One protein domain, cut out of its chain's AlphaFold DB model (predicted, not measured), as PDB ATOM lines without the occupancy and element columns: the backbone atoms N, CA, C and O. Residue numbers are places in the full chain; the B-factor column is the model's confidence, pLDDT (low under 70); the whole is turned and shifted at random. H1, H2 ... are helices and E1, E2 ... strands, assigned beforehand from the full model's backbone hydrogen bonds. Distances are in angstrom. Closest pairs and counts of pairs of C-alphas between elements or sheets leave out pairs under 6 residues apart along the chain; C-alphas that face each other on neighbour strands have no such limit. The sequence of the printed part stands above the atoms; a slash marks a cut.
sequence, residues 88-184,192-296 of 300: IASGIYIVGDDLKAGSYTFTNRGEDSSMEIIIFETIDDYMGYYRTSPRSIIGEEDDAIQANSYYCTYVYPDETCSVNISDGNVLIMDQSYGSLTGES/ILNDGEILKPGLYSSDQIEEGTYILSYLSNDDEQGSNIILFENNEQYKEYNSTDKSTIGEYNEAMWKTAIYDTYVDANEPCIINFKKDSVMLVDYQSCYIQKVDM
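AT A GLANCE: This is residues 88 to 184 and 192 to 296 of the 300 residues of an uncharacterized protein of Blautia sp. TM10-2 (UniProt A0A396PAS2). Two lobes side by side, each a small sandwich of two sheets with a helical hairpin over one side, are joined by one strongly twisted sheet that runs through both. In residues 88 to 184, E5, E2 and E7 cover one face of the E4-E3-E6-E1 part, and H1 and H2 pack on the other; in residues 192 to 296, the E13-E10-E15-E8 part faces the sheet E9-E14-E11-E12, and H3 and H4 cover the far face of that sheet. The printed part has 202 residues with four named helices and fifteen named strands, in the order E1 to E3, H1, H2, E4 to E11, H3, H4, E12 to E15. The class is mixed, helices and strands; the sheet E4-E3-E6-E1-E13-E10-E15-E8 is mixed, the other two antiparallel. The whole is compact, with a radius of gyration of the C-alphas of 16.4 A and spans of 45 by 40 by 33 A.

IN THESE COORDINATES: The largest sheet holds E4, residues 151 to 155, E3, 115 to 120, E6, 170 to 174, E1, 90 to 94, E13, 272 to 276, E10, 212 to 218, 19.5 A long, E15, 289 to 295, 19.4 A, and E8, 197 to 199. E1 begins at C-alpha 90, (-16.588, -25.127, 32.467); E15 ends at C-alpha 295, (-30.729, -17.910, 35.355). A second sheet holds E9, 202 to 205, E14, 281 to 286, E11, 227 to 232, and E12, 262 to 266; a third holds E5, 160 to 165, E2, 102 to 108, 18.9 A, and E7, 178 to 182. The helices are H1, 123 to 130, H2, 138 to 148, 15.7 A, H3, 235 to 243, and H4, 249 to 259, 15.6 A.

HOW THE PARTS SIT: E1 and E13 are parallel, with N 273 and O 90 at 2.7 A; E1 and E6 are antiparallel, with N 91 and O 173 at 2.8 A. The three sheets form a stack of sheets, face to face in turn, the largest facing both others. E8 with E15, E9 with E14, E10 with E13 and E11 with E12 form a jelly roll, one long hairpin wound over two sheets; N 214 and O 274 are 2.9 A apart. H1 and H2, a hairpin, are on one face of the largest sheet, as two layers; they touch at the C-alphas of Asp 125 and Asn 148, 5.4 A. H3 and H4, likewise a hairpin, are on one face of the second sheet; they touch at the C-alphas of Gln 237 and Thr 259, 5.2 A. In the four helices every O i to N i+4 pair is within hydrogen-bond range.

THE WHOLE: The C-alphas of Ser 184 and Ser 247, the farthest apart, are 50.2 A apart. Residues 185 to 191 are not printed, and C-alphas 184 and 192 stand 19.1 A apart across the cut. Of the links printed whole, none is long. The pLDDT is under 70 at residues 182 to 184, 192 to 193 and 221 to 224.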
ATOM      1  N   ILE A  88     -24.375 -27.566  34.510       88.56
ATOM      2  CA  ILE A  88     -23.214 -26.713  34.780       88.56
ATOM      3  C   ILE A  88     -22.136 -26.987  33.733       88.56
ATOM      4  O   ILE A  88     -22.037 -28.109  33.237       88.56
ATOM      5  N   ALA A  89     -21.343 -25.982  33.386       89.69
ATOM      6  CA  ALA A  89     -20.283 -26.097  32.390       89.69
ATOM      7  C   ALA A  89     -18.943 -25.591  32.933       89.69
ATOM      8  O   ALA A  89     -18.848 -25.173  34.091       89.69
ATOM      9  N   SER A  90     -17.901 -25.662  32.108       91.25
ATOM     10  CA  SER A  90     -16.588 -25.127  32.467       91.25
ATOM     11  C   SER A  90     -16.694 -23.633  32.769       91.25
ATOM     12  O   SER A  90     -17.497 -22.930  32.168       91.25
ATOM     13  N   GLY A  91     -15.940 -23.128  33.731       92.12
ATOM     14  CA  GLY A  91     -16.094 -21.755  34.193       92.12
ATOM     15  C   GLY A  91     -15.474 -21.518  35.557       92.12
ATOM     16  O   GLY A  91     -14.951 -22.433  36.197       92.12
ATOM     17  N   ILE A  92     -15.555 -20.265  35.995       93.25
ATOM     18  CA  ILE A  92     -15.091 -19.825  37.310       93.25
ATOM     19  C   ILE A  92     -16.275 -19.268  38.084       93.25
ATOM     20  O   ILE A  92     -16.970 -18.372  37.609       93.25
ATOM     21  N   TYR A  93     -16.475 -19.802  39.283       92.38
ATOM     22  CA  TYR A  93     -17.600 -19.490  40.149       92.38
ATOM     23  C   TYR A  93     -17.080 -18.971  41.487       92.38
ATOM     24  O   TYR A  93     -16.452 -19.706  42.254       92.38
ATOM     25  N   ILE A  94     -17.353 -17.704  41.783       93.56
ATOM     26  CA  ILE A  94     -17.130 -17.117  43.102       93.56
ATOM     27  C   ILE A  94     -18.306 -17.522  43.992       93.56
ATOM     28  O   ILE A  94     -19.452 -17.149  43.752       93.56
ATOM     29  N   VAL A  95     -18.041 -18.310  45.027       93.44
ATOM     30  CA  VAL A  95     -19.090 -18.839  45.901       93.44
ATOM     31  C   VAL A  95     -19.650 -17.716  46.775       93.44
ATOM     32  O   VAL A  95     -18.895 -16.991  47.423       93.44
ATOM     33  N   GLY A  96     -20.974 -17.579  46.788       90.75
ATOM     34  CA  GLY A  96     -21.716 -16.473  47.401       90.75
ATOM     35  C   GLY A  96     -22.033 -15.314  46.445       90.75
ATOM     36  O   GLY A  96     -22.894 -14.505  46.771       90.75
ATOM     37  N   ASP A  97     -21.384 -15.258  45.275       88.69
ATOM     38  CA  ASP A  97     -21.669 -14.282  44.209       88.69
ATOM     39  C   ASP A  97     -22.305 -14.963  42.986       88.69
ATOM     40  O   ASP A  97     -23.326 -14.517  42.481       88.69
ATOM     41  N   ASP A  98     -21.680 -16.038  42.504       88.44
ATOM     42  CA  ASP A  98     -22.030 -16.723  41.256       88.44
ATOM     43  C   ASP A  98     -22.687 -18.091  41.513       88.44
ATOM     44  O   ASP A  98     -23.428 -18.617  40.684       88.44
ATOM     45  N   LEU A  99     -22.375 -18.697  42.661       88.81
ATOM     46  CA  LEU A  99     -22.823 -20.023  43.078       88.81
ATOM     47  C   LEU A  99     -23.127 -19.999  44.574       88.81
ATOM     48  O   LEU A  99     -22.276 -19.614  45.374       88.81
ATOM     49  N   LYS A 100     -24.309 -20.465  44.979       89.62
ATOM     50  CA  LYS A 100     -24.686 -20.538  46.402       89.62
ATOM     51  C   LYS A 100     -23.720 -21.430  47.183       89.62
ATOM     52  O   LYS A 100     -23.379 -22.517  46.718       89.62
ATOM     53  N   ALA A 101     -23.335 -21.051  48.401       92.00
ATOM     54  CA  ALA A 101     -22.606 -21.961  49.286       92.00
ATOM     55  C   ALA A 101     -23.430 -23.213  49.625       92.00
ATOM     56  O   ALA A 101     -24.654 -23.163  49.779       92.00
ATOM     57  N   GLY A 102     -22.755 -24.352  49.785       91.75
ATOM     58  CA  GLY A 102     -23.425 -25.603  50.109       91.75
ATOM     59  C   GLY A 102     -22.623 -26.864  49.818       91.75
ATOM     60  O   GLY A 102     -21.433 -26.841  49.498       91.75
ATOM     61  N   SER A 103     -23.320 -27.986  49.964       91.25
ATOM     62  CA  SER A 103     -22.840 -29.319  49.622       91.25
ATOM     63  C   SER A 103     -23.363 -29.703  48.249       91.25
ATOM     64  O   SER A 103     -24.573 -29.670  48.009       91.25
ATOM     65  N   TYR A 104     -22.444 -30.082  47.372       90.31
ATOM     66  CA  TYR A 104     -22.723 -30.323  45.968       90.31
ATOM     67  C   TYR A 104     -22.146 -31.646  45.503       90.31
ATOM     68  O   TYR A 104     -21.033 -32.012  45.882       90.31
ATOM     69  N   THR A 105     -22.883 -32.323  44.623       92.06
ATOM     70  CA  THR A 105     -22.372 -33.440  43.829       92.06
ATOM     71  C   THR A 105     -22.297 -33.029  42.363       92.06
ATOM     72  O   THR A 105     -23.317 -32.709  41.756       92.06
ATOM     73  N   PHE A 106     -21.084 -33.065  41.816       91.62
ATOM     74  CA  PHE A 106     -20.763 -32.848  40.411       91.62
ATOM     75  C   PHE A 106     -20.756 -34.195  39.699       91.62
ATOM     76  O   PHE A 106     -20.145 -35.139  40.194       91.62
ATOM     77  N   THR A 107     -21.432 -34.288  38.558       90.81
ATOM     78  CA  THR A 107     -21.403 -35.462  37.671       90.81
ATOM     79  C   THR A 107     -20.875 -35.033  36.316       90.81
ATOM     80  O   THR A 107     -21.465 -34.135  35.712       90.81
ATOM     81  N   ASN A 108     -19.808 -35.670  35.835       90.75
ATOM     82  CA  ASN A 108     -19.299 -35.417  34.491       90.75
ATOM     83  C   ASN A 108     -20.208 -36.107  33.462       90.75
ATOM     84  O   ASN A 108     -20.387 -37.324  33.516       90.75
ATOM     85  N   ARG A 109     -20.804 -35.319  32.558       84.69
ATOM     86  CA  ARG A 109     -21.669 -35.820  31.474       84.69
ATOM     87  C   ARG A 109     -20.943 -35.881  30.122       84.69
ATOM     88  O   ARG A 109     -21.535 -36.356  29.160       84.69
ATOM     89  N   GLY A 110     -19.695 -35.412  30.044       81.69
ATOM     90  CA  GLY A 110     -18.860 -35.527  28.852       81.69
ATOM     91  C   GLY A 110     -18.465 -36.980  28.585       81.69
ATOM     92  O   GLY A 110     -18.094 -37.706  29.506       81.69
ATOM     93  N   GLU A 111     -18.553 -37.408  27.324       80.88
ATOM     94  CA  GLU A 111     -18.292 -38.803  26.935       80.88
ATOM     95  C   GLU A 111     -16.788 -39.122  26.839       80.88
ATOM     96  O   GLU A 111     -16.381 -40.244  27.140       80.88
ATOM     97  N   ASP A 112     -15.961 -38.131  26.480       81.00
ATOM     98  CA  ASP A 112     -14.548 -38.334  26.118       81.00
ATOM     99  C   ASP A 112     -13.551 -37.441  26.889       81.00
ATOM    100  O   ASP A 112     -12.339 -37.579  26.705       81.00
ATOM    101  N   SER A 113     -14.020 -36.555  27.776       82.94
ATOM    102  CA  SER A 113     -13.170 -35.650  28.562       82.94
ATOM    103  C   SER A 113     -13.364 -35.837  30.067       82.94
ATOM    104  O   SER A 113     -14.450 -36.155  30.554       82.94
ATOM    105  N   SER A 114     -12.284 -35.666  30.834       89.06
ATOM    106  CA  SER A 114     -12.382 -35.503  32.285       89.06
ATOM    107  C   SER A 114     -12.827 -34.087  32.617       89.06
ATOM    108  O   SER A 114     -12.424 -33.144  31.953       89.06
ATOM    109  N   MET A 115     -13.592 -33.942  33.691       90.50
ATOM    110  CA  MET A 115     -13.880 -32.653  34.304       90.50
ATOM    111  C   MET A 115     -12.868 -32.409  35.419       90.50
ATOM    112  O   MET A 115     -12.768 -33.228  36.335       90.50
ATOM    113  N   GLU A 116     -12.131 -31.307  35.368       93.00
ATOM    114  CA  GLU A 116     -11.264 -30.900  36.472       93.00
ATOM    115  C   GLU A 116     -12.022 -29.963  37.415       93.00
ATOM    116  O   GLU A 116     -12.664 -29.007  36.982       93.00
ATOM    117  N   ILE A 117     -11.976 -30.264  38.712       94.88
ATOM    118  CA  ILE A 117     -12.597 -29.478  39.776       94.88
ATOM    119  C   ILE A 117     -11.489 -28.932  40.662       94.88
ATOM    120  O   ILE A 117     -10.824 -29.705  41.356       94.88
ATOM    121  N   ILE A 118     -11.338 -27.609  40.689       96.62
ATOM    122  CA  ILE A 118     -10.349 -26.912  41.516       96.62
ATOM    123  C   ILE A 118     -11.081 -25.951  42.448       96.62
ATOM    124  O   ILE A 118     -11.933 -25.184  42.014       96.62
ATOM    125  N   ILE A 119     -10.753 -25.974  43.736       97.75
ATOM    126  CA  ILE A 119     -11.317 -25.065  44.736       97.75
ATOM    127  C   ILE A 119     -10.173 -24.285  45.369       97.75
ATOM    128  O   ILE A 119      -9.239 -24.877  45.908       97.75
ATOM    129  N   PHE A 120     -10.280 -22.965  45.350       98.31
ATOM    130  CA  PHE A 120      -9.420 -22.041  46.080       98.31
ATOM    131  C   PHE A 120     -10.145 -21.562  47.338       98.31
ATOM    132  O   PHE A 120     -11.361 -21.342  47.317       98.31
ATOM    133  N   GLU A 121      -9.407 -21.408  48.439       97.69
ATOM    134  CA  GLU A 121      -9.990 -20.959  49.709       97.69
ATOM    135  C   GLU A 121     -10.504 -19.518  49.591       97.69
ATOM    136  O   GLU A 121     -11.578 -19.210  50.111       97.69
ATOM    137  N   THR A 122      -9.789 -18.669  48.847       97.19
ATOM    138  CA  THR A 122     -10.139 -17.262  48.624       97.19
ATOM    139  C   THR A 122      -9.921 -16.808  47.175       97.19
ATOM    140  O   THR A 122      -9.195 -17.437  46.402       97.19
ATOM    141  N   ILE A 123     -10.499 -15.653  46.818       95.06
ATOM    142  CA  ILE A 123     -10.200 -14.951  45.556       95.06
ATOM    143  C   ILE A 123      -8.707 -14.609  45.451       95.06
ATOM    144  O   ILE A 123      -8.145 -14.689  44.363       95.06
ATOM    145  N   ASP A 124      -8.047 -14.258  46.558       96.38
ATOM    146  CA  ASP A 124      -6.617 -13.930  46.545       96.38
ATOM    147  C   ASP A 124      -5.764 -15.151  46.167       96.38
ATOM    148  O   ASP A 124      -4.819 -15.008  45.388       96.38
ATOM    149  N   ASP A 125      -6.124 -16.347  46.644       97.69
ATOM    150  CA  ASP A 125      -5.446 -17.597  46.273       97.69
ATOM    151  C   ASP A 125      -5.658 -17.920  44.788       97.69
ATOM    152  O   ASP A 125      -4.705 -18.245  44.075       97.69
ATOM    153  N   TYR A 126      -6.889 -17.750  44.291       96.00
ATOM    154  CA  TYR A 126      -7.187 -17.873  42.864       96.00
ATOM    155  C   TYR A 126      -6.351 -16.894  42.027       96.00
ATOM    156  O   TYR A 126      -5.706 -17.302  41.064       96.00
ATOM    157  N   MET A 127      -6.298 -15.613  42.407       93.38
ATOM    158  CA  MET A 127      -5.506 -14.614  41.687       93.38
ATOM    159  C   MET A 127      -4.000 -14.884  41.797       93.38
ATOM    160  O   MET A 127      -3.260 -14.550  40.870       93.38
ATOM    161  N   GLY A 128      -3.536 -15.483  42.897       93.69
ATOM    162  CA  GLY A 128      -2.166 -15.972  43.063       93.69
ATOM    163  C   GLY A 128      -1.823 -17.066  42.053       93.69
ATOM    164  O   GLY A 128      -0.810 -16.966  41.356       93.69
ATOM    165  N   TYR A 129      -2.707 -18.053  41.897       93.75
ATOM    166  CA  TYR A 129      -2.610 -19.073  40.850       93.75
ATOM    167  C   TYR A 129      -2.657 -18.460  39.449       93.75
ATOM    168  O   TYR A 129      -1.724 -18.643  38.669       93.75
ATOM    169  N   TYR A 130      -3.699 -17.685  39.142       91.19
ATOM    170  CA  TYR A 130      -3.953 -17.172  37.798       91.19
ATOM    171  C   TYR A 130      -2.788 -16.325  37.277       91.19
ATOM    172  O   TYR A 130      -2.389 -16.448  36.121       91.19
ATOM    173  N   ARG A 131      -2.189 -15.513  38.160       90.06
ATOM    174  CA  ARG A 131      -1.050 -14.633  37.852       90.06
ATOM    175  C   ARG A 131       0.313 -15.323  37.937       90.06
ATOM    176  O   ARG A 131       1.331 -14.659  37.721       90.06
ATOM    177  N   THR A 132       0.370 -16.611  38.278       88.81
ATOM    178  CA  THR A 132       1.633 -17.358  38.305       88.81
ATOM    179  C   THR A 132       2.219 -17.421  36.896       88.81
ATOM    180  O   THR A 132       1.540 -17.769  35.934       88.81
ATOM    181  N   SER A 133       3.495 -17.052  36.770       81.38
ATOM    182  CA  SER A 133       4.227 -17.068  35.504       81.38
ATOM    183  C   SER A 133       5.672 -17.542  35.723       81.38
ATOM    184  O   SER A 133       6.319 -17.072  36.670       81.38
ATOM    185  N   PRO A 134       6.208 -18.420  34.855       78.69
ATOM    186  CA  PRO A 134       5.519 -19.070  33.738       78.69
ATOM    187  C   PRO A 134       4.569 -20.179  34.220       78.69
ATOM    188  O   PRO A 134       4.803 -20.798  35.254       78.69
ATOM    189  N   ARG A 135       3.501 -20.410  33.455       78.06
ATOM    190  CA  ARG A 135       2.560 -21.526  33.627       78.06
ATOM    191  C   ARG A 135       2.240 -22.154  32.266       78.06
ATOM    192  O   ARG A 135       1.104 -22.341  31.863       78.06
ATOM    193  N   SER A 136       3.285 -22.310  31.457       70.38
ATOM    194  CA  SER A 136       3.172 -22.545  30.007       70.38
ATOM    195  C   SER A 136       3.450 -23.989  29.590       70.38
ATOM    196  O   SER A 136       3.301 -24.335  28.417       70.38
ATOM    197  N   ILE A 137       3.840 -24.835  30.543       78.12
ATOM    198  CA  ILE A 137       3.942 -26.287  30.388       78.12
ATOM    199  C   ILE A 137       3.129 -26.975  31.486       78.12
ATOM    200  O   ILE A 137       2.994 -26.435  32.579       78.12
ATOM    201  N   ILE A 138       2.667 -28.200  31.219       76.25
ATOM    202  CA  ILE A 138       1.797 -28.971  32.129       76.25
ATOM    203  C   ILE A 138       2.378 -29.072  33.552       76.25
ATOM    204  O   ILE A 138       1.662 -28.906  34.523       76.25
ATOM    205  N   GLY A 139       3.691 -29.269  33.703       83.12
ATOM    206  CA  GLY A 139       4.289 -29.334  35.043       83.12
ATOM    207  C   GLY A 139       4.225 -28.011  35.823       83.12
ATOM    208  O   GLY A 139       4.082 -28.034  37.037       83.12
ATOM    209  N   GLU A 140       4.315 -26.866  35.139       87.50
ATOM    210  CA  GLU A 140       4.190 -25.547  35.781       87.50
ATOM    211  C   GLU A 140       2.732 -25.249  36.164       87.50
ATOM    212  O   GLU A 140       2.488 -24.589  37.172       87.50
ATOM    213  N   GLU A 141       1.780 -25.744  35.366       87.56
ATOM    214  CA  GLU A 141       0.339 -25.706  35.641       87.56
ATOM    215  C   GLU A 141       0.005 -26.425  36.949       87.56
ATOM    216  O   GLU A 141      -0.488 -25.804  37.893       87.56
ATOM    217  N   ASP A 142       0.369 -27.706  37.031       88.81
ATOM    218  CA  ASP A 142       0.101 -28.557  38.190       88.81
ATOM    219  C   ASP A 142       0.734 -27.987  39.468       88.81
ATOM    220  O   ASP A 142       0.103 -27.960  40.529       88.81
ATOM    221  N   ASP A 143       1.973 -27.490  39.373       91.62
ATOM    222  CA  ASP A 143       2.681 -26.867  40.494       91.62
ATOM    223  C   ASP A 143       1.960 -25.593  40.974       91.62
ATOM    224  O   ASP A 143       1.835 -25.364  42.182       91.62
ATOM    225  N   ALA A 144       1.456 -24.768  40.050       92.56
ATOM    226  CA  ALA A 144       0.717 -23.554  40.384       92.56
ATOM    227  C   ALA A 144      -0.640 -23.868  41.028       92.56
ATOM    228  O   ALA A 144      -1.001 -23.235  42.026       92.56
ATOM    229  N   ILE A 145      -1.372 -24.859  40.507       94.12
ATOM    230  CA  ILE A 145      -2.624 -25.339  41.105       94.12
ATOM    231  C   ILE A 145      -2.343 -25.875  42.507       94.12
ATOM    232  O   ILE A 145      -2.987 -25.456  43.467       94.12
ATOM    233  N   GLN A 146      -1.355 -26.755  42.675       93.44
ATOM    234  CA  GLN A 146      -1.045 -27.360  43.972       93.44
ATOM    235  C   GLN A 146      -0.568 -26.335  45.011       93.44
ATOM    236  O   GLN A 146      -0.829 -26.505  46.202       93.44
ATOM    237  N   ALA A 147       0.125 -25.276  44.587       95.56
ATOM    238  CA  ALA A 147       0.616 -24.239  45.490       95.56
ATOM    239  C   ALA A 147      -0.485 -23.315  46.035       95.56
ATOM    240  O   ALA A 147      -0.291 -22.725  47.098       95.56
ATOM    241  N   ASN A 148      -1.605 -23.171  45.320       97.06
ATOM    242  CA  ASN A 148      -2.625 -22.160  45.618       97.06
ATOM    243  C   ASN A 148      -4.022 -22.749  45.885       97.06
ATOM    244  O   ASN A 148      -4.836 -22.109  46.544       97.06
ATOM    245  N   SER A 149      -4.335 -23.944  45.380       97.12
ATOM    246  CA  SER A 149      -5.651 -24.559  45.567       97.12
ATOM    247  C   SER A 149      -5.779 -25.244  46.930       97.12
ATOM    248  O   SER A 149      -4.839 -25.820  47.478       97.12
ATOM    249  N   TYR A 150      -6.992 -25.200  47.468       95.19
ATOM    250  CA  TYR A 150      -7.411 -25.958  48.641       95.19
ATOM    251  C   TYR A 150      -7.747 -27.414  48.284       95.19
ATOM    252  O   TYR A 150      -7.535 -28.331  49.081       95.19
ATOM    253  N   TYR A 151      -8.280 -27.635  47.079       96.56
ATOM    254  CA  TYR A 151      -8.669 -28.945  46.570       96.56
ATOM    255  C   TYR A 151      -8.565 -28.974  45.043       96.56
ATOM    256  O   TYR A 151      -8.955 -28.013  44.389       96.56
ATOM    257  N   CYS A 152      -8.083 -30.082  44.484       96.44
ATOM    258  CA  CYS A 152      -8.087 -30.353  43.048       96.44
ATOM    259  C   CYS A 152      -8.367 -31.847  42.821       96.44
ATOM    260  O   CYS A 152      -7.808 -32.701  43.520       96.44
ATOM    261  N   THR A 153      -9.252 -32.170  41.877       95.25
ATOM    262  CA  THR A 153      -9.497 -33.543  41.420       95.25
ATOM    263  C   THR A 153      -9.976 -33.574  39.976       95.25
ATOM    264  O   THR A 153     -10.634 -32.649  39.509       95.25
ATOM    265  N   TYR A 154      -9.758 -34.712  39.324       93.69
ATOM    266  CA  TYR A 154     -10.419 -35.064  38.073       93.69
ATOM    267  C   TYR A 154     -11.652 -35.925  38.350       93.69
ATOM    268  O   TYR A 154     -11.638 -36.760  39.259       93.69
ATOM    269  N   VAL A 155     -12.700 -35.727  37.556       93.88
ATOM    270  CA  VAL A 155     -13.926 -36.530  37.524       93.88
ATOM    271  C   VAL A 155     -14.048 -37.108  36.120       93.88
ATOM    272  O   VAL A 155     -14.269 -36.374  35.154       93.88
ATOM    273  N   TYR A 156     -13.849 -38.416  35.979       92.62
ATOM    274  CA  TYR A 156     -13.913 -39.078  34.673       92.62
ATOM    275  C   TYR A 156     -15.368 -39.220  34.186       92.62
ATOM    276  O   TYR A 156     -16.290 -39.006  34.977       92.62
ATOM    277  N   PRO A 157     -15.599 -39.550  32.900       90.62
ATOM    278  CA  PRO A 157     -16.944 -39.799  32.383       90.62
ATOM    279  C   PRO A 157     -17.751 -40.741  33.287       90.62
ATOM    280  O   PRO A 157     -17.225 -41.747  33.767       90.62
ATOM    281  N   ASP A 158     -19.012 -40.384  33.539       85.31
ATOM    282  CA  ASP A 158     -19.948 -41.071  34.446       85.31
ATOM    283  C   ASP A 158     -19.547 -41.115  35.937       85.31
ATOM    284  O   ASP A 158     -20.269 -41.695  36.759       85.31
ATOM    285  N   GLU A 159     -18.428 -40.502  36.334       92.69
ATOM    286  CA  GLU A 159     -18.052 -40.377  37.740       92.69
ATOM    287  C   GLU A 159     -18.694 -39.158  38.406       92.69
ATOM    288  O   GLU A 159     -19.161 -38.204  37.776       92.69
ATOM    289  N   THR A 160     -18.691 -39.199  39.740       93.06
ATOM    290  CA  THR A 160     -19.211 -38.121  40.574       93.06
ATOM    291  C   THR A 160     -18.197 -37.684  41.616       93.06
ATOM    292  O   THR A 160     -17.579 -38.531  42.265       93.06
ATOM    293  N   CYS A 161     -18.120 -36.382  41.871       93.56
ATOM    294  CA  CYS A 161     -17.363 -35.802  42.976       93.56
ATOM    295  C   CYS A 161     -18.301 -35.036  43.906       93.56
ATOM    296  O   CYS A 161     -19.194 -34.335  43.439       93.56
ATOM    297  N   SER A 162     -18.122 -35.172  45.220       94.19
ATOM    298  CA  SER A 162     -18.875 -34.388  46.202       94.19
ATOM    299  C   SER A 162     -17.955 -33.443  46.954       94.19
ATOM    300  O   SER A 162     -16.938 -33.877  47.497       94.19
ATOM    301  N   VAL A 163     -18.338 -32.173  47.020       92.69
ATOM    302  CA  VAL A 163     -17.562 -31.114  47.671       92.69
ATOM    303  C   VAL A 163     -18.466 -30.252  48.541       92.69
ATOM    304  O   VAL A 163     -19.669 -30.133  48.305       92.69
ATOM    305  N   ASN A 164     -17.865 -29.645  49.557       93.25
ATOM    306  CA  ASN A 164     -18.507 -28.634  50.384       93.25
ATOM    307  C   ASN A 164     -17.795 -27.315  50.126       93.25
ATOM    308  O   ASN A 164     -16.587 -27.232  50.344       93.25
ATOM    309  N   ILE A 165     -18.540 -26.311  49.685       93.75
ATOM    310  CA  ILE A 165     -18.015 -24.987  49.353       93.75
ATOM    311  C   ILE A 165     -18.736 -23.926  50.178       93.75
ATOM    312  O   ILE A 165     -19.930 -24.043  50.464       93.75
ATOM    313  N   SER A 166     -17.987 -22.920  50.608       95.31
ATOM    314  CA  SER A 166     -18.451 -21.826  51.463       95.31
ATOM    315  C   SER A 166     -18.290 -20.487  50.755       95.31
ATOM    316  O   SER A 166     -17.453 -20.365  49.861       95.31
ATOM    317  N   ASP A 167     -19.058 -19.483  51.185       96.00
ATOM    318  CA  ASP A 167     -18.941 -18.114  50.674       96.00
ATOM    319  C   ASP A 167     -17.477 -17.646  50.689       96.00
ATOM    320  O   ASP A 167     -16.761 -17.828  51.679       96.00
ATOM    321  N   GLY A 168     -17.041 -17.037  49.587       95.38
ATOM    322  CA  GLY A 168     -15.675 -16.557  49.380       95.38
ATOM    323  C   GLY A 168     -14.713 -17.568  48.750       95.38
ATOM    324  O   GLY A 168     -13.645 -17.153  48.298       95.38
ATOM    325  N   ASN A 169     -15.074 -18.854  48.670       97.75
ATOM    326  CA  ASN A 169     -14.313 -19.810  47.863       97.75
ATOM    327  C   ASN A 169     -14.421 -19.471  46.369       97.75
ATOM    328  O   ASN A 169     -15.396 -18.865  45.925       97.75
ATOM    329  N   VAL A 170     -13.442 -19.919  45.583       96.69
ATOM    330  CA  VAL A 170     -13.512 -19.886  44.116       96.69
ATOM    331  C   VAL A 170     -13.463 -21.312  43.594       96.69
ATOM    332  O   VAL A 170     -12.525 -22.046  43.896       96.69
ATOM    333  N   LEU A 171     -14.471 -21.703  42.821       95.12
ATOM    334  CA  LEU A 171     -14.542 -22.984  42.125       95.12
ATOM    335  C   LEU A 171     -14.174 -22.772  40.654       95.12
ATOM    336  O   LEU A 171     -14.795 -21.958  39.979       95.12
ATOM    337  N   ILE A 172     -13.215 -23.542  40.152       94.06
ATOM    338  CA  ILE A 172     -12.986 -23.722  38.719       94.06
ATOM    339  C   ILE A 172     -13.519 -25.093  38.328       94.06
ATOM    340  O   ILE A 172     -13.210 -26.100  38.971       94.06
ATOM    341  N   MET A 173     -14.305 -25.106  37.259       91.88
ATOM    342  CA  MET A 173     -14.614 -26.302  36.494       91.88
ATOM    343  C   MET A 173     -13.956 -26.180  35.129       91.88
ATOM    344  O   MET A 173     -14.146 -25.162  34.467       91.88
ATOM    345  N   ASP A 174     -13.210 -27.192  34.708       88.12
ATOM    346  CA  ASP A 174     -12.524 -27.179  33.416       88.12
ATOM    347  C   ASP A 174     -12.789 -28.456  32.602       88.12
ATOM    348  O   ASP A 174     -13.132 -29.503  33.165       88.12
ATOM    349  N   GLN A 175     -12.612 -28.348  31.278       79.56
ATOM    350  CA  GLN A 175     -12.610 -29.422  30.265       79.56
ATOM    351  C   GLN A 175     -13.927 -30.176  30.011       79.56
ATOM    352  O   GLN A 175     -13.962 -31.101  29.195       79.56
ATOM    353  N   SER A 176     -15.025 -29.839  30.689       83.38
ATOM    354  CA  SER A 176     -16.302 -30.525  30.461       83.38
ATOM    355  C   SER A 176     -17.517 -29.731  30.950       83.38
ATOM    356  O   SER A 176     -17.417 -28.643  31.524       83.38
ATOM    357  N   TYR A 177     -18.690 -30.319  30.743       85.19
ATOM    358  CA  TYR A 177     -19.958 -29.939  31.342       85.19
ATOM    359  C   TYR A 177     -20.560 -31.124  32.105       85.19
ATOM    360  O   TYR A 177     -20.123 -32.276  32.028       85.19
ATOM    361  N   GLY A 178     -21.579 -30.844  32.903       83.31
ATOM    362  CA  GLY A 178     -22.154 -31.845  33.775       83.31
ATOM    363  C   GLY A 178     -23.429 -31.400  34.450       83.31
ATOM    364  O   GLY A 178     -24.153 -30.530  33.970       83.31
ATOM    365  N   SER A 179     -23.697 -32.028  35.588       82.88
ATOM    366  CA  SER A 179     -24.768 -31.605  36.482       82.88
ATOM    367  C   SER A 179     -24.303 -31.427  37.908       82.88
ATOM    368  O   SER A 179     -23.477 -32.192  38.409       82.88
ATOM    369  N   LEU A 180     -24.922 -30.448  38.549       83.62
ATOM    370  CA  LEU A 180     -24.710 -30.005  39.902       83.62
ATOM    371  C   LEU A 180     -25.985 -30.210  40.721       83.62
ATOM    372  O   LEU A 180     -26.962 -29.476  40.585       83.62
ATOM    373  N   THR A 181     -25.977 -31.184  41.624       81.56
ATOM    374  CA  THR A 181     -27.084 -31.377  42.571       81.56
ATOM    375  C   THR A 181     -26.689 -30.891  43.958       81.56
ATOM    376  O   THR A 181     -25.769 -31.445  44.560       81.56
ATOM    377  N   GLY A 182     -27.393 -29.873  44.464       69.81
ATOM    378  CA  GLY A 182     -27.279 -29.392  45.845       69.81
ATOM    379  C   GLY A 182     -28.359 -29.968  46.771       69.81
ATOM    380  O   GLY A 182     -29.425 -30.381  46.316       69.81
ATOM    381  N   GLU A 183     -28.122 -29.952  48.087       58.59
ATOM    382  CA  GLU A 183     -29.058 -30.506  49.090       58.59
ATOM    383  C   GLU A 183     -30.421 -29.783  49.173       58.59
ATOM    384  O   GLU A 183     -31.368 -30.313  49.759       58.59
ATOM    385  N   SER A 184     -30.548 -28.580  48.599       52.16
ATOM    386  CA  SER A 184     -31.732 -27.719  48.743       52.16
ATOM    387  C   SER A 184     -32.530 -27.473  47.458       52.16
ATOM    388  O   SER A 184     -33.386 -26.586  47.468       52.16
ATOM    389  N   ILE A 192     -34.653 -19.458  33.293       63.12
ATOM    390  CA  ILE A 192     -34.987 -18.300  32.461       63.12
ATOM    391  C   ILE A 192     -33.891 -18.178  31.411       63.12
ATOM    392  O   ILE A 192     -32.794 -17.690  31.673       63.12
ATOM    393  N   LEU A 193     -34.209 -18.638  30.208       69.31
ATOM    394  CA  LEU A 193     -33.366 -18.492  29.031       69.31
ATOM    395  C   LEU A 193     -33.784 -17.218  28.306       69.31
ATOM    396  O   LEU A 193     -34.935 -17.096  27.872       69.31
ATOM    397  N   ASN A 194     -32.870 -16.261  28.185       75.75
ATOM    398  CA  ASN A 194     -33.087 -15.121  27.299       75.75
ATOM    399  C   ASN A 194     -32.740 -15.506  25.859       75.75
ATOM    400  O   ASN A 194     -32.049 -16.498  25.624       75.75
ATOM    401  N   ASP A 195     -33.201 -14.713  24.893       80.62
ATOM    402  CA  ASP A 195     -32.740 -14.857  23.514       80.62
ATOM    403  C   ASP A 195     -31.216 -14.683  23.497       80.62
ATOM    404  O   ASP A 195     -30.697 -13.670  23.974       80.62
ATOM    405  N   GLY A 196     -30.496 -15.687  23.002       86.56
ATOM    406  CA  GLY A 196     -29.059 -15.564  22.812       86.56
ATOM    407  C   GLY A 196     -28.719 -14.825  21.526       86.56
ATOM    408  O   GLY A 196     -29.555 -14.618  20.639       86.56
ATOM    409  N   GLU A 197     -27.460 -14.431  21.415       91.06
ATOM    410  CA  GLU A 197     -26.951 -13.698  20.266       91.06
ATOM    411  C   GLU A 197     -25.571 -14.194  19.833       91.06
ATOM    412  O   GLU A 197     -24.870 -14.901  20.553       91.06
ATOM    413  N   ILE A 198     -25.184 -13.828  18.611       92.19
ATOM    414  CA  ILE A 198     -23.866 -14.147  18.062       92.19
ATOM    415  C   ILE A 198     -22.930 -12.971  18.319       92.19
ATOM    416  O   ILE A 198     -23.103 -11.893  17.739       92.19
ATOM    417  N   LEU A 199     -21.885 -13.211  19.106       93.44
ATOM    418  CA  LEU A 199     -20.770 -12.287  19.249       93.44
ATOM    419  C   LEU A 199     -19.720 -12.593  18.188       93.44
ATOM    420  O   LEU A 199     -19.271 -13.723  18.029       93.44
ATOM    421  N   LYS A 200     -19.322 -11.564  17.445       93.38
ATOM    422  CA  LYS A 200     -18.211 -11.634  16.492       93.38
ATOM    423  C   LYS A 200     -16.907 -11.295  17.218       93.38
ATOM    424  O   LYS A 200     -16.964 -10.639  18.254       93.38
ATOM    425  N   PRO A 201     -15.736 -11.628  16.653       94.81
ATOM    426  CA  PRO A 201     -14.473 -11.155  17.200       94.81
ATOM    427  C   PRO A 201     -14.494  -9.637  17.415       94.81
ATOM    428  O   PRO A 201     -14.819  -8.872  16.497       94.81
ATOM    429  N   GLY A 202     -14.192  -9.201  18.635       96.62
ATOM    430  CA  GLY A 202     -14.411  -7.825  19.054       96.62
ATOM    431  C   GLY A 202     -14.316  -7.603  20.559       96.62
ATOM    432  O   GLY A 202     -14.143  -8.529  21.345       96.62
ATOM    433  N   LEU A 203     -14.422  -6.330  20.938       97.25
ATOM    434  CA  LEU A 203     -14.423  -5.876  22.323       97.25
ATOM    435  C   LEU A 203     -15.848  -5.513  22.741       97.25
ATOM    436  O   LEU A 203     -16.516  -4.749  22.040       97.25
ATOM    437  N   TYR A 204     -16.265  -6.021  23.893       97.31
ATOM    438  CA  TYR A 204     -17.601  -5.850  24.445       97.31
ATOM    439  C   TYR A 204     -17.514  -5.304  25.867       97.31
ATOM    440  O   TYR A 204     -16.739  -5.808  26.677       97.31
ATOM    441  N   SER A 205     -18.289  -4.268  26.176       95.81
ATOM    442  CA  SER A 205     -18.391  -3.698  27.526       95.81
ATOM    443  C   SER A 205     -19.763  -3.950  28.151       95.81
ATOM    444  O   SER A 205     -20.705  -4.360  27.471       95.81
ATOM    445  N   SER A 206     -19.894  -3.603  29.431       91.31
ATOM    446  CA  SER A 206     -21.174  -3.549  30.160       91.31
ATOM    447  C   SER A 206     -22.237  -2.604  29.579       91.31
ATOM    448  O   SER A 206     -23.399  -2.688  29.966       91.31
ATOM    449  N   ASP A 207     -21.887  -1.746  28.613       91.19
ATOM    450  CA  ASP A 207     -22.873  -0.961  27.852       91.19
ATOM    451  C   ASP A 207     -23.530  -1.773  26.719       91.19
ATOM    452  O   ASP A 207     -24.553  -1.362  26.170       91.19
ATOM    453  N   GLN A 208     -22.906  -2.883  26.313       94.25
ATOM    454  CA  GLN A 208     -23.339  -3.734  25.201       94.25
ATOM    455  C   GLN A 208     -23.881  -5.076  25.683       94.25
ATOM    456  O   GLN A 208     -24.836  -5.576  25.101       94.25
ATOM    457  N   ILE A 209     -23.273  -5.638  26.726       93.62
ATOM    458  CA  ILE A 209     -23.687  -6.889  27.358       93.62
ATOM    459  C   ILE A 209     -24.123  -6.543  28.776       93.62
ATOM    460  O   ILE A 209     -23.364  -5.949  29.537       93.62
ATOM    461  N   GLU A 210     -25.359  -6.878  29.127       92.81
ATOM    462  CA  GLU A 210     -25.875  -6.599  30.465       92.81
ATOM    463  C   GLU A 210     -25.144  -7.418  31.532       92.81
ATOM    464  O   GLU A 210     -24.605  -8.489  31.261       92.81
ATOM    465  N   GLU A 211     -25.196  -6.964  32.779       92.25
ATOM    466  CA  GLU A 211     -24.705  -7.755  33.904       92.25
ATOM    467  C   GLU A 211     -25.497  -9.068  34.059       92.25
ATOM    468  O   GLU A 211     -26.729  -9.085  33.911       92.25
ATOM    469  N   GLY A 212     -24.788 -10.163  34.341       90.31
ATOM    470  CA  GLY A 212     -25.370 -11.471  34.638       90.31
ATOM    471  C   GLY A 212     -24.480 -12.657  34.268       90.31
ATOM    472  O   GLY A 212     -23.338 -12.494  33.834       90.31
ATOM    473  N   THR A 213     -25.041 -13.852  34.429       89.56
ATOM    474  CA  THR A 213     -24.412 -15.126  34.073       89.56
ATOM    475  C   THR A 213     -24.750 -15.500  32.638       89.56
ATOM    476  O   THR A 213     -25.905 -15.424  32.205       89.56
ATOM    477  N   TYR A 214     -23.732 -15.912  31.892       91.88
ATOM    478  CA  TYR A 214     -23.860 -16.268  30.490       91.88
ATOM    479  C   TYR A 214     -23.212 -17.608  30.206       91.88
ATOM    480  O   TYR A 214     -22.099 -17.868  30.658       91.88
ATOM    481  N   ILE A 215     -23.885 -18.411  29.387       91.56
ATOM    482  CA  ILE A 215     -23.279 -19.560  28.723       91.56
ATOM    483  C   ILE A 215     -22.741 -19.079  27.380       91.56
ATOM    484  O   ILE A 215     -23.473 -18.472  26.592       91.56
ATOM    485  N   LEU A 216     -21.464 -19.353  27.120       92.81
ATOM    486  CA  LEU A 216     -20.873 -19.244  25.796       92.81
ATOM    487  C   LEU A 216     -20.766 -20.624  25.167       92.81
ATOM    488  O   LEU A 216     -20.439 -21.616  25.819       92.81
ATOM    489  N   SER A 217     -21.031 -20.687  23.873       90.31
ATOM    490  CA  SER A 217     -20.916 -21.919  23.105       90.31
ATOM    491  C   SER A 217     -20.337 -21.627  21.738       90.31
ATOM    492  O   SER A 217     -20.567 -20.561  21.151       90.31
ATOM    493  N   TYR A 218     -19.573 -22.578  21.215       86.25
ATOM    494  CA  TYR A 218     -19.076 -22.457  19.864       86.25
ATOM    495  C   TYR A 218     -20.218 -22.666  18.869       86.25
ATOM    496  O   TYR A 218     -21.179 -23.398  19.108       86.25
ATOM    497  N   LEU A 219     -20.136 -21.943  17.759       76.38
ATOM    498  CA  LEU A 219     -21.163 -21.965  16.732       76.38
ATOM    499  C   LEU A 219     -20.992 -23.207  15.832       76.38
ATOM    500  O   LEU A 219     -21.978 -23.774  15.384       76.38
ATOM    501  N   SER A 220     -19.776 -23.697  15.582       71.25
ATOM    502  CA  SER A 220     -19.576 -24.814  14.647       71.25
ATOM    503  C   SER A 220     -19.524 -26.185  15.328       71.25
ATOM    504  O   SER A 220     -18.960 -26.324  16.406       71.25
ATOM    505  N   ASN A 221     -20.025 -27.209  14.627       60.25
ATOM    506  CA  ASN A 221     -19.751 -28.624  14.922       60.25
ATOM    507  C   ASN A 221     -18.540 -29.156  14.130       60.25
ATOM    508  O   ASN A 221     -18.237 -30.345  14.193       60.25
ATOM    509  N   ASP A 222     -17.908 -28.306  13.320       59.31
ATOM    510  CA  ASP A 222     -16.652 -28.633  12.652       59.31
ATOM    511  C   ASP A 222     -15.495 -28.293  13.606       59.31
ATOM    512  O   ASP A 222     -15.514 -27.212  14.196       59.31
ATOM    513  N   ASP A 223     -14.474 -29.160  13.686       57.03
ATOM    514  CA  ASP A 223     -13.236 -29.014  14.490       57.03
ATOM    515  C   ASP A 223     -12.347 -27.807  14.073       57.03
ATOM    516  O   ASP A 223     -11.121 -27.804  14.224       57.03
ATOM    517  N   GLU A 224     -12.924 -26.786  13.435       62.62
ATOM    518  CA  GLU A 224     -12.233 -25.547  13.118       62.62
ATOM    519  C   GLU A 224     -12.159 -24.672  14.369       62.62
ATOM    520  O   GLU A 224     -13.177 -24.439  15.010       62.62
ATOM    521  N   GLN A 225     -10.946 -24.184  14.656       73.19
ATOM    522  CA  GLN A 225     -10.551 -23.323  15.783       73.19
ATOM    523  C   GLN A 225     -11.718 -22.593  16.466       73.19
ATOM    524  O   GLN A 225     -12.346 -21.759  15.830       73.19
ATOM    525  N   GLY A 226     -11.959 -22.866  17.746       84.12
ATOM    526  CA  GLY A 226     -12.916 -22.196  18.617       84.12
ATOM    527  C   GLY A 226     -12.623 -20.712  18.879       84.12
ATOM    528  O   GLY A 226     -11.797 -20.067  18.225       84.12
ATOM    529  N   SER A 227     -13.347 -20.143  19.842       89.94
ATOM    530  CA  SER A 227     -13.235 -18.722  20.208       89.94
ATOM    531  C   SER A 227     -12.431 -18.557  21.487       89.94
ATOM    532  O   SER A 227     -12.718 -19.220  22.477       89.94
ATOM    533  N   ASN A 228     -11.458 -17.647  21.498       91.62
ATOM    534  CA  ASN A 228     -10.766 -17.297  22.736       91.62
ATOM    535  C   ASN A 228     -11.506 -16.146  23.419       91.62
ATOM    536  O   ASN A 228     -11.749 -15.108  22.798       91.62
ATOM    537  N   ILE A 229     -11.862 -16.330  24.681       94.88
ATOM    538  CA  ILE A 229     -12.608 -15.372  25.486       94.88
ATOM    539  C   ILE A 229     -11.700 -14.906  26.609       94.88
ATOM    540  O   ILE A 229     -11.251 -15.707  27.423       94.88
ATOM    541  N   ILE A 230     -11.448 -13.602  26.666       95.75
ATOM    542  CA  ILE A 230     -10.665 -12.988  27.739       95.75
ATOM    543  C   ILE A 230     -11.543 -11.967  28.444       95.75
ATOM    544  O   ILE A 230     -12.019 -11.010  27.825       95.75
ATOM    545  N   LEU A 231     -11.740 -12.163  29.744       95.88
ATOM    546  CA  LEU A 231     -12.538 -11.286  30.581       95.88
ATOM    547  C   LEU A 231     -11.624 -10.413  31.440       95.88
ATOM    548  O   LEU A 231     -10.769 -10.893  32.183       95.88
ATOM    549  N   PHE A 232     -11.833  -9.106  31.354       96.12
ATOM    550  CA  PHE A 232     -11.160  -8.099  32.159       96.12
ATOM    551  C   PHE A 232     -12.144  -7.512  33.163       96.12
ATOM    552  O   PHE A 232     -13.294  -7.222  32.822       96.12
ATOM    553  N   GLU A 233     -11.659  -7.258  34.378       93.94
ATOM    554  CA  GLU A 233     -12.444  -6.623  35.440       93.94
ATOM    555  C   GLU A 233     -13.030  -5.287  34.983       93.94
ATOM    556  O   GLU A 233     -14.188  -4.990  35.264       93.94
ATOM    557  N   ASN A 234     -12.231  -4.488  34.266       95.69
ATOM    558  CA  ASN A 234     -12.674  -3.225  33.701       95.69
ATOM    559  C   ASN A 234     -11.769  -2.717  32.558       95.69
ATOM    560  O   ASN A 234     -10.801  -3.350  32.130       95.69
ATOM    561  N   ASN A 235     -12.100  -1.533  32.039       95.81
ATOM    562  CA  ASN A 235     -11.418  -0.905  30.906       95.81
ATOM    563  C   ASN A 235      -9.964  -0.468  31.187       95.81
ATOM    564  O   ASN A 235      -9.200  -0.281  30.241       95.81
ATOM    565  N   GLU A 236      -9.562  -0.242  32.440       97.00
ATOM    566  CA  GLU A 236      -8.163   0.050  32.788       97.00
ATOM    567  C   GLU A 236      -7.281  -1.178  32.533       97.00
ATOM    568  O   GLU A 236      -6.305  -1.082  31.788       97.00
ATOM    569  N   GLN A 237      -7.711  -2.342  33.016       96.38
ATOM    570  CA  GLN A 237      -7.066  -3.642  32.837       96.38
ATOM    571  C   GLN A 237      -6.964  -4.000  31.348       96.38
ATOM    572  O   GLN A 237      -5.889  -4.353  30.863       96.38
ATOM    573  N   TYR A 238      -8.046  -3.812  30.582       96.56
ATOM    574  CA  TYR A 238      -8.000  -4.003  29.130       96.56
ATOM    575  C   TYR A 238      -7.002  -3.055  28.440       96.56
ATOM    576  O   TYR A 238      -6.289  -3.454  27.517       96.56
ATOM    577  N   LYS A 239      -6.912  -1.785  28.858       96.88
ATOM    578  CA  LYS A 239      -5.940  -0.843  28.277       96.88
ATOM    579  C   LYS A 239      -4.507  -1.243  28.591       96.88
ATOM    580  O   LYS A 239      -3.660  -1.140  27.703       96.88
ATOM    581  N   GLU A 240      -4.240  -1.697  29.812       96.44
ATOM    582  CA  GLU A 240      -2.934  -2.226  30.203       96.44
ATOM    583  C   GLU A 240      -2.565  -3.432  29.335       96.44
ATOM    584  O   GLU A 240      -1.526  -3.405  28.661       96.44
ATOM    585  N   TYR A 241      -3.471  -4.410  29.232       95.56
ATOM    586  CA  TYR A 241      -3.339  -5.555  28.338       95.56
ATOM    587  C   TYR A 241      -3.008  -5.109  26.916       95.56
ATOM    588  O   TYR A 241      -1.971  -5.480  26.371       95.56
ATOM    589  N   ASN A 242      -3.845  -4.258  26.320       95.00
ATOM    590  CA  ASN A 242      -3.725  -3.834  24.929       95.00
ATOM    591  C   ASN A 242      -2.433  -3.041  24.659       95.00
ATOM    592  O   ASN A 242      -1.873  -3.136  23.570       95.00
ATOM    593  N   SER A 243      -1.936  -2.294  25.650       94.75
ATOM    594  CA  SER A 243      -0.704  -1.500  25.539       94.75
ATOM    595  C   SER A 243       0.592  -2.300  25.711       94.75
ATOM    596  O   SER A 243       1.654  -1.822  25.310       94.75
ATOM    597  N   THR A 244       0.513  -3.501  26.287       92.69
ATOM    598  CA  THR A 244       1.674  -4.370  26.517       92.69
ATOM    599  C   THR A 244       2.211  -4.907  25.187       92.69
ATOM    600  O   THR A 244       1.431  -5.319  24.328       92.69
ATOM    601  N   ASP A 245       3.530  -4.914  24.990       91.00
ATOM    602  CA  ASP A 245       4.134  -5.544  23.809       91.00
ATOM    603  C   ASP A 245       3.973  -7.070  23.896       91.00
ATOM    604  O   ASP A 245       4.214  -7.668  24.942       91.00
ATOM    605  N   LYS A 246       3.506  -7.688  22.811       91.25
ATOM    606  CA  LYS A 246       3.110  -9.103  22.746       91.25
ATOM    607  C   LYS A 246       3.645  -9.702  21.446       91.25
ATOM    608  O   LYS A 246       2.890  -9.998  20.522       91.25
ATOM    609  N   SER A 247       4.970  -9.788  21.340       90.94
ATOM    610  CA  SER A 247       5.666 -10.241  20.128       90.94
ATOM    611  C   SER A 247       5.787 -11.770  20.048       90.94
ATOM    612  O   SER A 247       6.005 -12.325  18.967       90.94
ATOM    613  N   THR A 248       5.621 -12.462  21.176       89.19
ATOM    614  CA  THR A 248       5.638 -13.924  21.308       89.19
ATOM    615  C   THR A 248       4.375 -14.447  21.998       89.19
ATOM    616  O   THR A 248       3.673 -13.704  22.679       89.19
ATOM    617  N   ILE A 249       4.104 -15.751  21.859       84.50
ATOM    618  CA  ILE A 249       2.992 -16.420  22.561       84.50
ATOM    619  C   ILE A 249       3.174 -16.330  24.085       84.50
ATOM    620  O   ILE A 249       2.214 -16.081  24.802       84.50
ATOM    621  N   GLY A 250       4.409 -16.469  24.582       85.12
ATOM    622  CA  GLY A 250       4.698 -16.340  26.013       85.12
ATOM    623  C   GLY A 250       4.386 -14.942  26.552       85.12
ATOM    624  O   GLY A 250       3.716 -14.820  27.570       85.12
ATOM    625  N   GLU A 251       4.795 -13.889  25.837       87.94
ATOM    626  CA  GLU A 251       4.474 -12.500  26.209       87.94
ATOM    627  C   GLU A 251       2.971 -12.213  26.121       87.94
ATOM    628  O   GLU A 251       2.435 -11.480  26.949       87.94
ATOM    629  N   TYR A 252       2.283 -12.798  25.134       88.75
ATOM    630  CA  TYR A 252       0.829 -12.712  25.019       88.75
ATOM    631  C   TYR A 252       0.134 -13.314  26.247       88.75
ATOM    632  O   TYR A 252      -0.681 -12.635  26.876       88.75
ATOM    633  N   ASN A 253       0.499 -14.545  26.613       87.56
ATOM    634  CA  ASN A 253      -0.068 -15.246  27.763       87.56
ATOM    635  C   ASN A 253       0.248 -14.513  29.068       87.56
ATOM    636  O   ASN A 253      -0.641 -14.267  29.872       87.56
ATOM    637  N   GLU A 254       1.493 -14.074  29.257       87.62
ATOM    638  CA  GLU A 254       1.891 -13.340  30.458       87.62
ATOM    639  C   GLU A 254       1.149 -12.000  30.590       87.62
ATOM    640  O   GLU A 254       0.751 -11.619  31.691       87.62
ATOM    641  N   ALA A 255       0.935 -11.280  29.484       91.94
ATOM    642  CA  ALA A 255       0.147 -10.051  29.492       91.94
ATOM    643  C   ALA A 255      -1.311 -10.321  29.881       91.94
ATOM    644  O   ALA A 255      -1.873  -9.571  30.679       91.94
ATOM    645  N   MET A 256      -1.907 -11.388  29.345       92.38
ATOM    646  CA  MET A 256      -3.260 -11.830  29.682       92.38
ATOM    647  C   MET A 256      -3.365 -12.184  31.168       92.38
ATOM    648  O   MET A 256      -4.119 -11.531  31.882       92.38
ATOM    649  N   TRP A 257      -2.533 -13.096  31.674       89.88
ATOM    650  CA  TRP A 257      -2.559 -13.544  33.072       89.88
ATOM    651  C   TRP A 257      -2.346 -12.420  34.092       89.88
ATOM    652  O   TRP A 257      -2.853 -12.477  35.210       89.88
ATOM    653  N   LYS A 258      -1.613 -11.361  33.728       90.31
ATOM    654  CA  LYS A 258      -1.417 -10.193  34.601       90.31
ATOM    655  C   LYS A 258      -2.635  -9.278  34.699       90.31
ATOM    656  O   LYS A 258      -2.776  -8.589  35.709       90.31
ATOM    657  N   THR A 259      -3.462  -9.223  33.659       93.38
ATOM    658  CA  THR A 259      -4.448  -8.144  33.471       93.38
ATOM    659  C   THR A 259      -5.889  -8.633  33.406       93.38
ATOM    660  O   THR A 259      -6.788  -7.918  33.845       93.38
ATOM    661  N   ALA A 260      -6.124  -9.831  32.880       93.38
ATOM    662  CA  ALA A 260      -7.426 -10.472  32.874       93.38
ATOM    663  C   ALA A 260      -7.783 -11.004  34.271       93.38
ATOM    664  O   ALA A 260      -6.936 -11.118  35.162       93.38
ATOM    665  N   ILE A 261      -9.065 -11.299  34.454       91.50
ATOM    666  CA  ILE A 261      -9.580 -12.032  35.617       91.50
ATOM    667  C   ILE A 261      -9.932 -13.472  35.273       91.50
ATOM    668  O   ILE A 261     -10.163 -14.255  36.178       91.50
ATOM    669  N   TYR A 262     -10.030 -13.785  33.984       87.19
ATOM    670  CA  TYR A 262     -10.369 -15.097  33.466       87.19
ATOM    671  C   TYR A 262     -10.077 -15.133  31.965       87.19
ATOM    672  O   TYR A 262     -10.298 -14.143  31.259       87.19
ATOM    673  N   ASP A 263      -9.631 -16.283  31.479       91.00
ATOM    674  CA  ASP A 263      -9.579 -16.603  30.062       91.00
ATOM    675  C   ASP A 263     -10.032 -18.042  29.826       91.00
ATOM    676  O   ASP A 263      -9.886 -18.906  30.692       91.00
ATOM    677  N   THR A 264     -10.622 -18.281  28.660       89.06
ATOM    678  CA  THR A 264     -11.089 -19.604  28.259       89.06
ATOM    679  C   THR A 264     -11.180 -19.724  26.752       89.06
ATOM    680  O   THR A 264     -11.387 -18.745  26.033       89.06
ATOM    681  N   TYR A 265     -11.051 -20.952  26.276       88.56
ATOM    682  CA  TYR A 265     -11.247 -21.301  24.887       88.56
ATOM    683  C   TYR A 265     -12.573 -22.045  24.742       88.56
ATOM    684  O   TYR A 265     -12.783 -23.077  25.365       88.56
ATOM    685  N   VAL A 266     -13.473 -21.494  23.931       89.06
ATOM    686  CA  VAL A 266     -14.801 -22.053  23.675       89.06
ATOM    687  C   VAL A 266     -14.730 -22.887  22.406       89.06
ATOM    688  O   VAL A 266     -14.708 -22.327  21.303       89.06
ATOM    689  N   ASP A 267     -14.684 -24.207  22.576       85.19
ATOM    690  CA  ASP A 267     -14.616 -25.188  21.489       85.19
ATOM    691  C   ASP A 267     -15.970 -25.877  21.239       85.19
ATOM    692  O   ASP A 267     -16.953 -25.695  21.969       85.19
ATOM    693  N   ALA A 268     -16.037 -26.668  20.169       79.19
ATOM    694  CA  ALA A 268     -17.165 -27.540  19.887       79.19
ATOM    695  C   ALA A 268     -17.382 -28.515  21.057       79.19
ATOM    696  O   ALA A 268     -16.485 -29.261  21.436       79.19
ATOM    697  N   ASN A 269     -18.604 -28.546  21.593       76.81
ATOM    698  CA  ASN A 269     -19.016 -29.386  22.730       76.81
ATOM    699  C   ASN A 269     -18.381 -29.041  24.092       76.81
ATOM    700  O   ASN A 269     -18.644 -29.743  25.068       76.81
ATOM    701  N   GLU A 270     -17.629 -27.943  24.190       83.69
ATOM    702  CA  GLU A 270     -17.045 -27.447  25.442       83.69
ATOM    703  C   GLU A 270     -17.591 -26.043  25.751       83.69
ATOM    704  O   GLU A 270     -16.896 -25.035  25.593       83.69
ATOM    705  N   PRO A 271     -18.882 -25.933  26.131       88.94
ATOM    706  CA  PRO A 271     -19.447 -24.657  26.536       88.94
ATOM    707  C   PRO A 271     -18.777 -24.171  27.821       88.94
ATOM    708  O   PRO A 271     -18.328 -24.968  28.651       88.94
ATOM    709  N   CYS A 272     -18.779 -22.858  28.023       91.19
ATOM    710  CA  CYS A 272     -18.282 -22.264  29.255       91.19
ATOM    711  C   CYS A 272     -19.255 -21.245  29.843       91.19
ATOM    712  O   CYS A 272     -20.138 -20.732  29.157       91.19
ATOM    713  N   ILE A 273     -19.094 -20.962  31.130       91.06
ATOM    714  CA  ILE A 273     -19.859 -19.967  31.868       91.06
ATOM    715  C   ILE A 273     -18.961 -18.782  32.190       91.06
ATOM    716  O   ILE A 273     -17.851 -18.943  32.699       91.06
ATOM    717  N   ILE A 274     -19.480 -17.582  31.934       92.00
ATOM    718  CA  ILE A 274     -18.907 -16.336  32.437       92.00
ATOM    719  C   ILE A 274     -19.920 -15.591  33.291       92.00
ATOM    720  O   ILE A 274     -21.117 -15.573  32.998       92.00
ATOM    721  N   ASN A 275     -19.409 -14.888  34.294       90.00
ATOM    722  CA  ASN A 275     -20.163 -13.882  35.025       90.00
ATOM    723  C   ASN A 275     -19.699 -12.508  34.557       90.00
ATOM    724  O   ASN A 275     -18.583 -12.070  34.842       90.00
ATOM    725  N   PHE A 276     -20.550 -11.846  33.778       92.62
ATOM    726  CA  PHE A 276     -20.270 -10.520  33.258       92.62
ATOM    727  C   PHE A 276     -20.750  -9.492  34.277       92.62
ATOM    728  O   PHE A 276     -21.953  -9.339  34.485       92.62
ATOM    729  N   LYS A 277     -19.815  -8.821  34.952       91.75
ATOM    730  CA  LYS A 277     -20.124  -7.855  36.011       91.75
ATOM    731  C   LYS A 277     -20.207  -6.442  35.446       91.75
ATOM    732  O   LYS A 277     -19.782  -6.143  34.325       91.75
ATOM    733  N   LYS A 278     -20.740  -5.527  36.251       92.50
ATOM    734  CA  LYS A 278     -20.650  -4.099  35.951       92.50
ATOM    735  C   LYS A 278     -19.194  -3.688  35.699       92.50
ATOM    736  O   LYS A 278     -18.286  -4.151  36.378       92.50
ATOM    737  N   ASP A 279     -18.992  -2.812  34.717       95.00
ATOM    738  CA  ASP A 279     -17.689  -2.312  34.260       95.00
ATOM    739  C   ASP A 279     -16.790  -3.346  33.552       95.00
ATOM    740  O   ASP A 279     -15.817  -2.925  32.923       95.00
ATOM    741  N   SER A 280     -17.155  -4.637  33.534       95.50
ATOM    742  CA  SER A 280     -16.405  -5.686  32.835       95.50
ATOM    743  C   SER A 280     -16.238  -5.400  31.345       95.50
ATOM    744  O   SER A 280     -17.075  -4.765  30.688       95.50
ATOM    745  N   VAL A 281     -15.119  -5.890  30.816       97.56
ATOM    746  CA  VAL A 281     -14.784  -5.833  29.395       97.56
ATOM    747  C   VAL A 281     -14.414  -7.236  28.939       97.56
ATOM    748  O   VAL A 281     -13.525  -7.852  29.513       97.56
ATOM    749  N   MET A 282     -15.066  -7.732  27.895       97.25
ATOM    750  CA  MET A 282     -14.762  -9.020  27.284       97.25
ATOM    751  C   MET A 282     -14.159  -8.813  25.899       97.25
ATOM    752  O   MET A 282     -14.692  -8.067  25.075       97.25
ATOM    753  N   LEU A 283     -13.048  -9.490  25.641       97.00
ATOM    754  CA  LEU A 283     -12.465  -9.638  24.318       97.00
ATOM    755  C   LEU A 283     -12.838 -11.019  23.778       97.00
ATOM    756  O   LEU A 283     -12.478 -12.030  24.374       97.00
ATOM    757  N   VAL A 284     -13.539 -11.038  22.647       95.50
ATOM    758  CA  VAL A 284     -13.766 -12.239  21.838       95.50
ATOM    759  C   VAL A 284     -12.731 -12.231  20.719       95.50
ATOM    760  O   VAL A 284     -12.714 -11.302  19.907       95.50
ATOM    761  N   ASP A 285     -11.865 -13.235  20.678       90.56
ATOM    762  CA  ASP A 285     -10.810 -13.377  19.673       90.56
ATOM    763  C   ASP A 285     -10.965 -14.678  18.863       90.56
ATOM    764  O   ASP A 285     -11.603 -15.642  19.292       90.56
ATOM    765  N   TYR A 286     -10.364 -14.696  17.671       87.56
ATOM    766  CA  TYR A 286     -10.464 -15.735  16.638       87.56
ATOM    767  C   TYR A 286     -11.828 -15.858  15.953       87.56
ATOM    768  O   TYR A 286     -12.025 -15.254  14.893       87.56
ATOM    769  N   GLN A 287     -12.739 -16.664  16.496       90.19
ATOM    770  CA  GLN A 287     -14.037 -16.947  15.885       90.19
ATOM    771  C   GLN A 287     -15.188 -16.257  16.613       90.19
ATOM    772  O   GLN A 287     -15.019 -15.589  17.627       90.19
ATOM    773  N   SER A 288     -16.372 -16.348  16.005       91.06
ATOM    774  CA  SER A 288     -17.608 -15.910  16.647       91.06
ATOM    775  C   SER A 288     -18.091 -16.978  17.628       91.06
ATOM    776  O   SER A 288     -17.996 -18.169  17.327       91.06
ATOM    777  N   CYS A 289     -18.685 -16.555  18.738       91.81
ATOM    778  CA  CYS A 289     -19.343 -17.434  19.699       91.81
ATOM    779  C   CYS A 289     -20.826 -17.076  19.841       91.81
ATOM    780  O   CYS A 289     -21.254 -15.957  19.541       91.81
ATOM    781  N   TYR A 290     -21.615 -18.051  20.273       92.06
ATOM    782  CA  TYR A 290     -22.960 -17.826  20.777       92.06
ATOM    783  C   TYR A 290     -22.866 -17.457  22.254       92.06
ATOM    784  O   TYR A 290     -22.106 -18.088  22.988       92.06
ATOM    785  N   ILE A 291     -23.631 -16.458  22.682       93.81
ATOM    786  CA  ILE A 291     -23.768 -16.082  24.086       93.81
ATOM    787  C   ILE A 291     -25.248 -16.086  24.465       93.81
ATOM    788  O   ILE A 291     -26.084 -15.547  23.738       93.81
ATOM    789  N   GLN A 292     -25.578 -16.667  25.616       91.81
ATOM    790  CA  GLN A 292     -26.937 -16.659  26.144       91.81
ATOM    791  C   GLN A 292     -26.940 -16.349  27.633       91.81
ATOM    792  O   GLN A 292     -26.247 -16.997  28.412       91.81
ATOM    793  N   LYS A 293     -27.747 -15.357  28.025       91.50
ATOM    794  CA  LYS A 293     -27.968 -15.023  29.434       91.50
ATOM    795  C   LYS A 293     -28.876 -16.066  30.066       91.50
ATOM    796  O   LYS A 293     -29.984 -16.287  29.562       91.50
ATOM    797  N   VAL A 294     -28.434 -16.634  31.178       85.94
ATOM    798  CA  VAL A 294     -29.144 -17.695  31.896       85.94
ATOM    799  C   VAL A 294     -29.385 -17.319  33.354       85.94
ATOM    800  O   VAL A 294     -28.638 -16.537  33.937       85.94
ATOM    801  N   ASP A 295     -30.441 -17.890  33.921       83.62
ATOM    802  CA  ASP A 295     -30.729 -17.910  35.355       83.62
ATOM    803  C   ASP A 295     -30.831 -19.382  35.769       83.62
ATOM    804  O   ASP A 295     -31.712 -20.096  35.272       83.62
ATOM    805  N   MET A 296     -29.879 -19.843  36.583       79.38
ATOM    806  CA  MET A 296     -29.723 -21.244  36.975       79.38
ATOM    807  C   MET A 296     -30.121 -21.428  38.441       79.38
ATOM    808  O   MET A 296     -29.884 -20.569  39.286       79.38
TER     809      MET A 296